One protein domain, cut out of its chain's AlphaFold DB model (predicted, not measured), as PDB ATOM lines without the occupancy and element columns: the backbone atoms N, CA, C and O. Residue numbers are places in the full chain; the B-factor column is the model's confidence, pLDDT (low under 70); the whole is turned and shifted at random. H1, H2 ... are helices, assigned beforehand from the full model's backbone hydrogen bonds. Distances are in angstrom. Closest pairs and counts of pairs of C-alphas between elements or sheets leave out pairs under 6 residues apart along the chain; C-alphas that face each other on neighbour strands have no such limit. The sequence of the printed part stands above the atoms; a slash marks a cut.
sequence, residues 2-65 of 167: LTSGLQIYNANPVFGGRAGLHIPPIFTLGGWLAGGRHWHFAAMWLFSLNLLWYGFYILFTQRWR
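AT A GLANCE: This is residues 2 to 65 of the 167 residues of the protein "Alr2943 protein" of Nostoc sp. (strain PCC 7120 / SAG 25.82 / UTEX 2576) (UniProt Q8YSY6). A short helix, H1, and a long looped link, residues 12 to 32, make a head at one end of a long helix, H2, whose far part sticks out as an arm. H1 folds back on the first part of H2 in a lopsided helical hairpin. The printed part has 64 residues with two named helices, H1 then H2, no named strand, and is all helix. It is only just extended, close to loose, with a radius of gyration of the C-alphas of 16.2 A; the spans are 48 by 23 by 17 A.

HOW THE PARTS SIT: H1, residues 2 to 11, and H2, residues 33 to 60, form a helical hairpin. They touch, H2 with residues 33 to 40 alone; the closest C-alphas, those of Ser 4 and Gly 36, are 4.8 A apart. They run opposite ways at a steep tilt of 39 degrees. O i to N i+4 pairs are within hydrogen-bond range in 5 of 6 cases in H1 and 23 of 24 in H2.

IN THESE COORDINATES: H1 begins at C-alpha 2, (32.626, 72.506, -1.190), and measures 14.7 A. H2 measures 40.1 A from C-alpha 33 to C-alpha 60, (48.058, 94.897, -13.599).

THE WHOLE: The C-alphas farthest apart, of Ala 19 and Thr 61, are 48.6 A apart. Residues 44 to 54 and 56 to 63 stand free. The link is long; the printed part has no cut, and no printed residue is under 70 in pLDDT.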
ATOM      1  N   LEU A   2      33.979  73.053  -1.064       94.88
ATOM      2  CA  LEU A   2      32.626  72.506  -1.190       94.88
ATOM      3  C   LEU A   2      32.359  71.345  -0.218       94.88
ATOM      4  O   LEU A   2      31.506  71.472   0.647       94.88
ATOM      5  N   THR A   3      33.139  70.265  -0.270       95.69
ATOM      6  CA  THR A   3      32.924  69.054   0.552       95.69
ATOM      7  C   THR A   3      33.009  69.310   2.063       95.69
ATOM      8  O   THR A   3      32.139  68.901   2.830       95.69
ATOM      9  N   SER A   4      34.018  70.061   2.511       96.38
ATOM     10  CA  SER A   4      34.141  70.507   3.906       96.38
ATOM     11  C   SER A   4      33.017  71.472   4.310       96.38
ATOM     12  O   SER A   4      32.585  71.474   5.456       96.38
ATOM     13  N   GLY A   5      32.514  72.289   3.379       95.56
ATOM     14  CA  GLY A   5      31.345  73.149   3.582       95.56
ATOM     15  C   GLY A   5      30.051  72.351   3.742       95.56
ATOM     16  O   GLY A   5      29.277  72.638   4.649       95.56
ATOM     17  N   LEU A   6      29.850  71.300   2.941       95.62
ATOM     18  CA  LEU A   6      28.707  70.389   3.071       95.62
ATOM     19  C   LEU A   6      28.732  69.629   4.410       95.62
ATOM     20  O   LEU A   6      27.683  69.432   5.018       95.62
ATOM     21  N   GLN A   7      29.919  69.300   4.940       95.62
ATOM     22  CA  GLN A   7      30.049  68.766   6.304       95.62
ATOM     23  C   GLN A   7      29.547  69.760   7.367       95.62
ATOM     24  O   GLN A   7      28.875  69.363   8.317       95.62
ATOM     25  N   ILE A   8      29.866  71.052   7.221       94.62
ATOM     26  CA  ILE A   8      29.396  72.111   8.133       94.62
ATOM     27  C   ILE A   8      27.885  72.315   7.979       94.62
ATOM     28  O   ILE A   8      27.180  72.467   8.976       94.62
ATOM     29  N   TYR A   9      27.383  72.287   6.743       94.25
ATOM     30  CA  TYR A   9      25.961  72.385   6.429       94.25
ATOM     31  C   TYR A   9      25.150  71.277   7.113       94.25
ATOM     32  O   TYR A   9      24.157  71.574   7.769       94.25
ATOM     33  N   ASN A  10      25.617  70.026   7.055       93.38
ATOM     34  CA  ASN A  10      24.938  68.877   7.660       93.38
ATOM     35  C   ASN A  10      24.727  68.991   9.180       93.38
ATOM     36  O   ASN A  10      23.837  68.337   9.713       93.38
ATOM     37  N   ALA A  11      25.522  69.798   9.891       88.94
ATOM     38  CA  ALA A  11      25.328  70.000  11.328       88.94
ATOM     39  C   ALA A  11      24.089  70.852  11.647       88.94
ATOM     40  O   ALA A  11      23.480  70.705  12.706       88.94
ATOM     41  N   ASN A  12      23.728  71.768  10.748       88.75
ATOM     42  CA  ASN A  12      22.527  72.589  10.853       88.75
ATOM     43  C   ASN A  12      22.148  73.094   9.449       88.75
ATOM     44  O   ASN A  12      22.624  74.166   9.053       88.75
ATOM     45  N   PRO A  13      21.343  72.330   8.687       90.50
ATOM     46  CA  PRO A  13      21.036  72.682   7.308       90.50
ATOM     47  C   PRO A  13      20.318  74.032   7.225       90.50
ATOM     48  O   PRO A  13      19.360  74.297   7.952       90.50
ATOM     49  N   VAL A  14      20.800  74.916   6.347       89.19
ATOM     50  CA  VAL A  14      20.218  76.263   6.196       89.19
ATOM     51  C   VAL A  14      18.976  76.285   5.312       89.19
ATOM     52  O   VAL A  14      18.134  77.163   5.483       89.19
ATOM     53  N   PHE A  15      18.832  75.317   4.404       87.69
ATOM     54  CA  PHE A  15      17.672  75.184   3.529       87.69
ATOM     55  C   PHE A  15      16.724  74.133   4.121       87.69
ATOM     56  O   PHE A  15      17.027  72.943   4.100       87.69
ATOM     57  N   GLY A  16      15.600  74.572   4.694       80.19
ATOM     58  CA  GLY A  16      14.619  73.681   5.338       80.19
ATOM     59  C   GLY A  16      14.903  73.335   6.809       80.19
ATOM     60  O   GLY A  16      14.173  72.545   7.406       80.19
ATOM     61  N   GLY A  17      15.926  73.934   7.429       80.00
ATOM     62  CA  GLY A  17      16.235  73.742   8.851       80.00
ATOM     63  C   GLY A  17      16.684  72.314   9.184       80.00
ATOM     64  O   GLY A  17      17.311  71.646   8.374       80.00
ATOM     65  N   ARG A  18      16.359  71.805  10.382       78.88
ATOM     66  CA  ARG A  18      16.741  70.436  10.808       78.88
ATOM     67  C   ARG A  18      16.096  69.314   9.983       78.88
ATOM     68  O   ARG A  18      16.585  68.196  10.025       78.88
ATOM     69  N   ALA A  19      15.016  69.613   9.263       83.31
ATOM     70  CA  ALA A  19      14.385  68.702   8.307       83.31
ATOM     71  C   ALA A  19      14.910  68.906   6.872       83.31
ATOM     72  O   ALA A  19      14.390  68.317   5.927       83.31
ATOM     73  N   GLY A  20      15.905  69.779   6.699       83.44
ATOM     74  CA  GLY A  20      16.540  70.051   5.423       83.44
ATOM     75  C   GLY A  20      17.299  68.848   4.877       83.44
ATOM     76  O   GLY A  20      17.532  67.847   5.553       83.44
ATOM     77  N   LEU A  21      17.714  68.964   3.620       88.94
ATOM     78  CA  LEU A  21      18.429  67.903   2.922       88.94
ATOM     79  C   LEU A  21      19.751  67.580   3.633       88.94
ATOM     80  O   LEU A  21      20.569  68.471   3.831       88.94
ATOM     81  N   HIS A  22      19.977  66.314   3.980       90.69
ATOM     82  CA  HIS A  22      21.256  65.843   4.506       90.69
ATOM     83  C   HIS A  22      22.107  65.250   3.385       90.69
ATOM     84  O   HIS A  22      21.653  64.407   2.613       90.69
ATOM     85  N   ILE A  23      23.359  65.691   3.304       92.75
ATOM     86  CA  ILE A  23      24.296  65.254   2.274       92.75
ATOM     87  C   ILE A  23      24.985  63.956   2.720       92.75
ATOM     88  O   ILE A  23      25.517  63.922   3.833       92.75
ATOM     89  N   PRO A  24      25.035  62.908   1.876       93.25
ATOM     90  CA  PRO A  24      25.739  61.671   2.202       93.25
ATOM     91  C   PRO A  24      27.232  61.892   2.520       93.25
ATOM     92  O   PRO A  24      27.873  62.696   1.835       93.25
ATOM     93  N   PRO A  25      27.830  61.148   3.477       90.44
ATOM     94  CA  PRO A  25      29.225  61.333   3.893       90.44
ATOM     95  C   PRO A  25      30.271  61.226   2.775       90.44
ATOM     96  O   PRO A  25      31.330  61.834   2.866       90.44
ATOM     97  N   ILE A  26      29.980  60.499   1.691       94.31
ATOM     98  CA  ILE A  26      30.879  60.384   0.529       94.31
ATOM     99  C   ILE A  26      31.127  61.728  -0.180       94.31
ATOM    100  O   ILE A  26      32.149  61.905  -0.837       94.31
ATOM    101  N   PHE A  27      30.217  62.694  -0.019       94.12
ATOM    102  CA  PHE A  27      30.350  64.045  -0.570       94.12
ATOM    103  C   PHE A  27      30.824  65.073   0.466       94.12
ATOM    104  O   PHE A  27      30.899  66.268   0.160       94.12
ATOM    105  N   THR A  28      31.143  64.648   1.692       95.44
ATOM    106  CA  THR A  28      31.590  65.537   2.766       95.44
ATOM    107  C   THR A  28      33.046  65.273   3.154       95.44
ATOM    108  O   THR A  28      33.614  64.224   2.870       95.44
ATOM    109  N   LEU A  29      33.698  66.268   3.764       95.75
ATOM    110  CA  LEU A  29      35.089  66.160   4.219       95.75
ATOM    111  C   LEU A  29      35.211  66.613   5.674       95.75
ATOM    112  O   LEU A  29      34.684  67.660   6.049       95.75
ATOM    113  N   GLY A  30      35.960  65.848   6.469       93.81
ATOM    114  CA  GLY A  30      36.299  66.174   7.856       93.81
ATOM    115  C   GLY A  30      35.610  65.314   8.918       93.81
ATOM    116  O   GLY A  30      35.940  65.469  10.087       93.81
ATOM    117  N   GLY A  31      34.691  64.416   8.537       92.69
ATOM    118  CA  GLY A  31      34.081  63.385   9.397       92.69
ATOM    119  C   GLY A  31      33.082  63.896  10.444       92.69
ATOM    120  O   GLY A  31      31.987  63.361  10.573       92.69
ATOM    121  N   TRP A  32      33.419  64.967  11.159       92.69
ATOM    122  CA  TRP A  32      32.586  65.622  12.169       92.69
ATOM    123  C   TRP A  32      32.619  67.148  12.001       92.69
ATOM    124  O   TRP A  32      33.345  67.684  11.162       92.69
ATOM    125  N   LEU A  33      31.836  67.887  12.797       93.50
ATOM    126  CA  LEU A  33      31.699  69.344  12.647       93.50
ATOM    127  C   LEU A  33      33.026  70.102  12.808       93.50
ATOM    128  O   LEU A  33      33.340  70.976  12.002       93.50
ATOM    129  N   ALA A  34      33.810  69.807  13.849       95.19
ATOM    130  CA  ALA A  34      35.087  70.493  14.042       95.19
ATOM    131  C   ALA A  34      36.090  70.133  12.932       95.19
ATOM    132  O   ALA A  34      36.679  71.044  12.359       95.19
ATOM    133  N   GLY A  35      36.191  68.859  12.536       95.94
ATOM    134  CA  GLY A  35      37.021  68.436  11.404       95.94
ATOM    135  C   GLY A  35      36.633  69.124  10.091       95.94
ATOM    136  O   GLY A  35      37.502  69.641   9.387       95.94
ATOM    137  N   GLY A  36      35.331  69.231   9.804       96.25
ATOM    138  CA  GLY A  36      34.815  69.990   8.662       96.25
ATOM    139  C   GLY A  36      35.235  71.462   8.703       96.25
ATOM    140  O   GLY A  36      35.735  71.980   7.707       96.25
ATOM    141  N   ARG A  37      35.126  72.120   9.867       95.50
ATOM    142  CA  ARG A  37      35.591  73.507  10.062       95.50
ATOM    143  C   ARG A  37      37.099  73.665   9.869       95.50
ATOM    144  O   ARG A  37      37.505  74.618   9.210       95.50
ATOM    145  N   HIS A  38      37.922  72.751  10.382       96.44
ATOM    146  CA  HIS A  38      39.380  72.817  10.219       96.44
ATOM    147  C   HIS A  38      39.788  72.765   8.743       96.44
ATOM    148  O   HIS A  38      40.473  73.672   8.269       96.44
ATOM    149  N   TRP A  39      39.297  71.770   7.996       97.56
ATOM    150  CA  TRP A  39      39.539  71.678   6.553       97.56
ATOM    151  C   TRP A  39      38.971  72.874   5.793       97.56
ATOM    152  O   TRP A  39      39.585  73.353   4.835       97.56
ATOM    153  N   HIS A  40      37.812  73.378   6.224       97.56
ATOM    154  CA  HIS A  40      37.185  74.513   5.572       97.56
ATOM    155  C   HIS A  40      37.993  75.803   5.740       97.56
ATOM    156  O   HIS A  40      38.256  76.496   4.764       97.56
ATOM    157  N   PHE A  41      38.453  76.121   6.945       95.94
ATOM    158  CA  PHE A  41      39.249  77.330   7.155       95.94
ATOM    159  C   PHE A  41      40.659  77.216   6.569       95.94
ATOM    160  O   PHE A  41      41.173  78.203   6.047       95.94
ATOM    161  N   ALA A  42      41.261  76.024   6.576       96.12
ATOM    162  CA  ALA A  42      42.559  75.802   5.944       96.12
ATOM    163  C   ALA A  42      42.514  76.105   4.437       96.12
ATOM    164  O   ALA A  42      43.283  76.927   3.938       96.12
ATOM    165  N   ALA A  43      41.571  75.509   3.706       96.88
ATOM    166  CA  ALA A  43      41.470  75.771   2.274       96.88
ATOM    167  C   ALA A  43      40.782  77.110   1.936       96.88
ATOM    168  O   ALA A  43      40.956  77.590   0.817       96.88
ATOM    169  N   MET A  44      40.096  77.766   2.884       96.88
ATOM    170  CA  MET A  44      39.633  79.151   2.722       96.88
ATOM    171  C   MET A  44      40.826  80.089   2.538       96.88
ATOM    172  O   MET A  44      40.788  80.932   1.648       96.88
ATOM    173  N   TRP A  45      41.904  79.929   3.315       95.69
ATOM    174  CA  TRP A  45      43.115  80.740   3.146       95.69
ATOM    175  C   TRP A  45      43.750  80.551   1.769       95.69
ATOM    176  O   TRP A  45      44.028  81.539   1.090       95.69
ATOM    177  N   LEU A  46      43.898  79.299   1.321       96.38
ATOM    178  CA  LEU A  46      44.412  78.994  -0.019       96.38
ATOM    179  C   LEU A  46      43.544  79.628  -1.113       96.38
ATOM    180  O   LEU A  46      44.064  80.288  -2.009       96.38
ATOM    181  N   PHE A  47      42.224  79.473  -1.011       96.12
ATOM    182  CA  PHE A  47      41.269  80.071  -1.937       96.12
ATOM    183  C   PHE A  47      41.359  81.604  -1.956       96.12
ATOM    184  O   PHE A  47      41.439  82.202  -3.025       96.12
ATOM    185  N   SER A  48      41.397  82.236  -0.781       96.50
ATOM    186  CA  SER A  48      41.404  83.697  -0.632       96.50
ATOM    187  C   SER A  48      42.671  84.317  -1.211       96.50
ATOM    188  O   SER A  48      42.596  85.269  -1.985       96.50
ATOM    189  N   LEU A  49      43.835  83.757  -0.871       97.00
ATOM    190  CA  LEU A  49      45.126  84.239  -1.363       97.00
ATOM    191  C   LEU A  49      45.272  84.011  -2.869       97.00
ATOM    192  O   LEU A  49      45.753  84.895  -3.574       97.00
ATOM    193  N   ASN A  50      44.809  82.864  -3.377       97.19
ATOM    194  CA  ASN A  50      44.820  82.586  -4.810       97.19
ATOM    195  C   ASN A  50      43.924  83.564  -5.585       97.19
ATOM    196  O   ASN A  50      44.371  84.151  -6.571       97.19
ATOM    197  N   LEU A  51      42.696  83.793  -5.106       95.94
ATOM    198  CA  LEU A  51      41.764  84.738  -5.718       95.94
ATOM    199  C   LEU A  51      42.317  86.168  -5.694       95.94
ATOM    200  O   LEU A  51      42.234  86.873  -6.700       95.94
ATOM    201  N   LEU A  52      42.924  86.579  -4.577       96.75
ATOM    202  CA  LEU A  52      43.545  87.893  -4.425       96.75
ATOM    203  C   LEU A  52      44.715  88.081  -5.400       96.75
ATOM    204  O   LEU A  52      44.764  89.077  -6.123       96.75
ATOM    205  N   TRP A  53      45.630  87.111  -5.463       97.25
ATOM    206  CA  TRP A  53      46.786  87.170  -6.356       97.25
ATOM    207  C   TRP A  53      46.372  87.178  -7.828       97.25
ATOM    208  O   TRP A  53      46.864  87.986  -8.619       97.25
ATOM    209  N   TYR A  54      45.414  86.326  -8.196       95.19
ATOM    210  CA  TYR A  54      44.860  86.313  -9.544       95.19
ATOM    211  C   TYR A  54      44.161  87.636  -9.891       95.19
ATOM    212  O   TYR A  54      44.302  88.135 -11.009       95.19
ATOM    213  N   GLY A  55      43.465  88.240  -8.922       95.19
ATOM    214  CA  GLY A  55      42.880  89.572  -9.047       95.19
ATOM    215  C   GLY A  55      43.930  90.636  -9.369       95.19
ATOM    216  O   GLY A  55      43.781  91.353 -10.361       95.19
ATOM    217  N   PHE A  56      45.025  90.692  -8.602       96.88
ATOM    218  CA  PHE A  56      46.141  91.601  -8.883       96.88
ATOM    219  C   PHE A  56      46.747  91.358 -10.262       96.88
ATOM    220  O   PHE A  56      46.916  92.300 -11.035       96.88
ATOM    221  N   TYR A  57      47.010  90.099 -10.611       96.19
ATOM    222  CA  TYR A  57      47.536  89.739 -11.923       96.19
ATOM    223  C   TYR A  57      46.651  90.268 -13.061       96.19
ATOM    224  O   TYR A  57      47.151  90.903 -13.992       96.19
ATOM    225  N   ILE A  58      45.334  90.060 -12.990       94.81
ATOM    226  CA  ILE A  58      44.396  90.557 -14.005       94.81
ATOM    227  C   ILE A  58      44.359  92.084 -14.058       94.81
ATOM    228  O   ILE A  58      44.269  92.650 -15.153       94.81
ATOM    229  N   LEU A  59      44.407  92.740 -12.898       94.31
ATOM    230  CA  LEU A  59      44.354  94.192 -12.794       94.31
ATOM    231  C   LEU A  59      45.595  94.834 -13.429       94.31
ATOM    232  O   LEU A  59      45.447  95.682 -14.309       94.31
ATOM    233  N   PHE A  60      46.795  94.368 -13.071       96.62
ATOM    234  CA  PHE A  60      48.058  94.897 -13.599       96.62
ATOM    235  C   PHE A  60      48.273  94.567 -15.076       96.62
ATOM    236  O   PHE A  60      48.710  95.422 -15.842       96.62
ATOM    237  N   THR A  61      47.913  93.357 -15.514       96.00
ATOM    238  CA  THR A  61      48.032  92.975 -16.933       96.00
ATOM    239  C   THR A  61      46.920  93.541 -17.816       96.00
ATOM    240  O   THR A  61      46.928  93.317 -19.023       96.00
ATOM    241  N   GLN A  62      45.928  94.225 -17.230       92.75
ATOM    242  CA  GLN A  62      44.734  94.746 -17.907       92.75
ATOM    243  C   GLN A  62      43.957  93.695 -18.720       92.75
ATOM    244  O   GLN A  62      43.114  94.029 -19.558       92.75
ATOM    245  N   ARG A  63      44.180  92.401 -18.447       90.44
ATOM    246  CA  ARG A  63      43.547  91.287 -19.170       90.44
ATOM    247  C   ARG A  63      42.026  91.293 -19.039       90.44
ATOM    248  O   ARG A  63      41.343  90.735 -19.898       90.44
ATOM    249  N   TRP A  64      41.493  91.957 -18.014       87.94
ATOM    250  CA  TRP A  64      40.057  92.152 -17.826       87.94
ATOM    251  C   TRP A  64      39.378  92.808 -19.039       87.94
ATOM    252  O   TRP A  64      38.245  92.447 -19.346       87.94
ATOM    253  N   ARG A  65      40.084  93.677 -19.784       86.44
ATOM    254  CA  ARG A  65      39.558  94.360 -20.983       86.44
ATOM    255  C   ARG A  65      39.190  93.407 -22.119       86.44
ATOM    256  O   ARG A  65      38.281  93.691 -22.892       86.44
TER     257      ARG A  65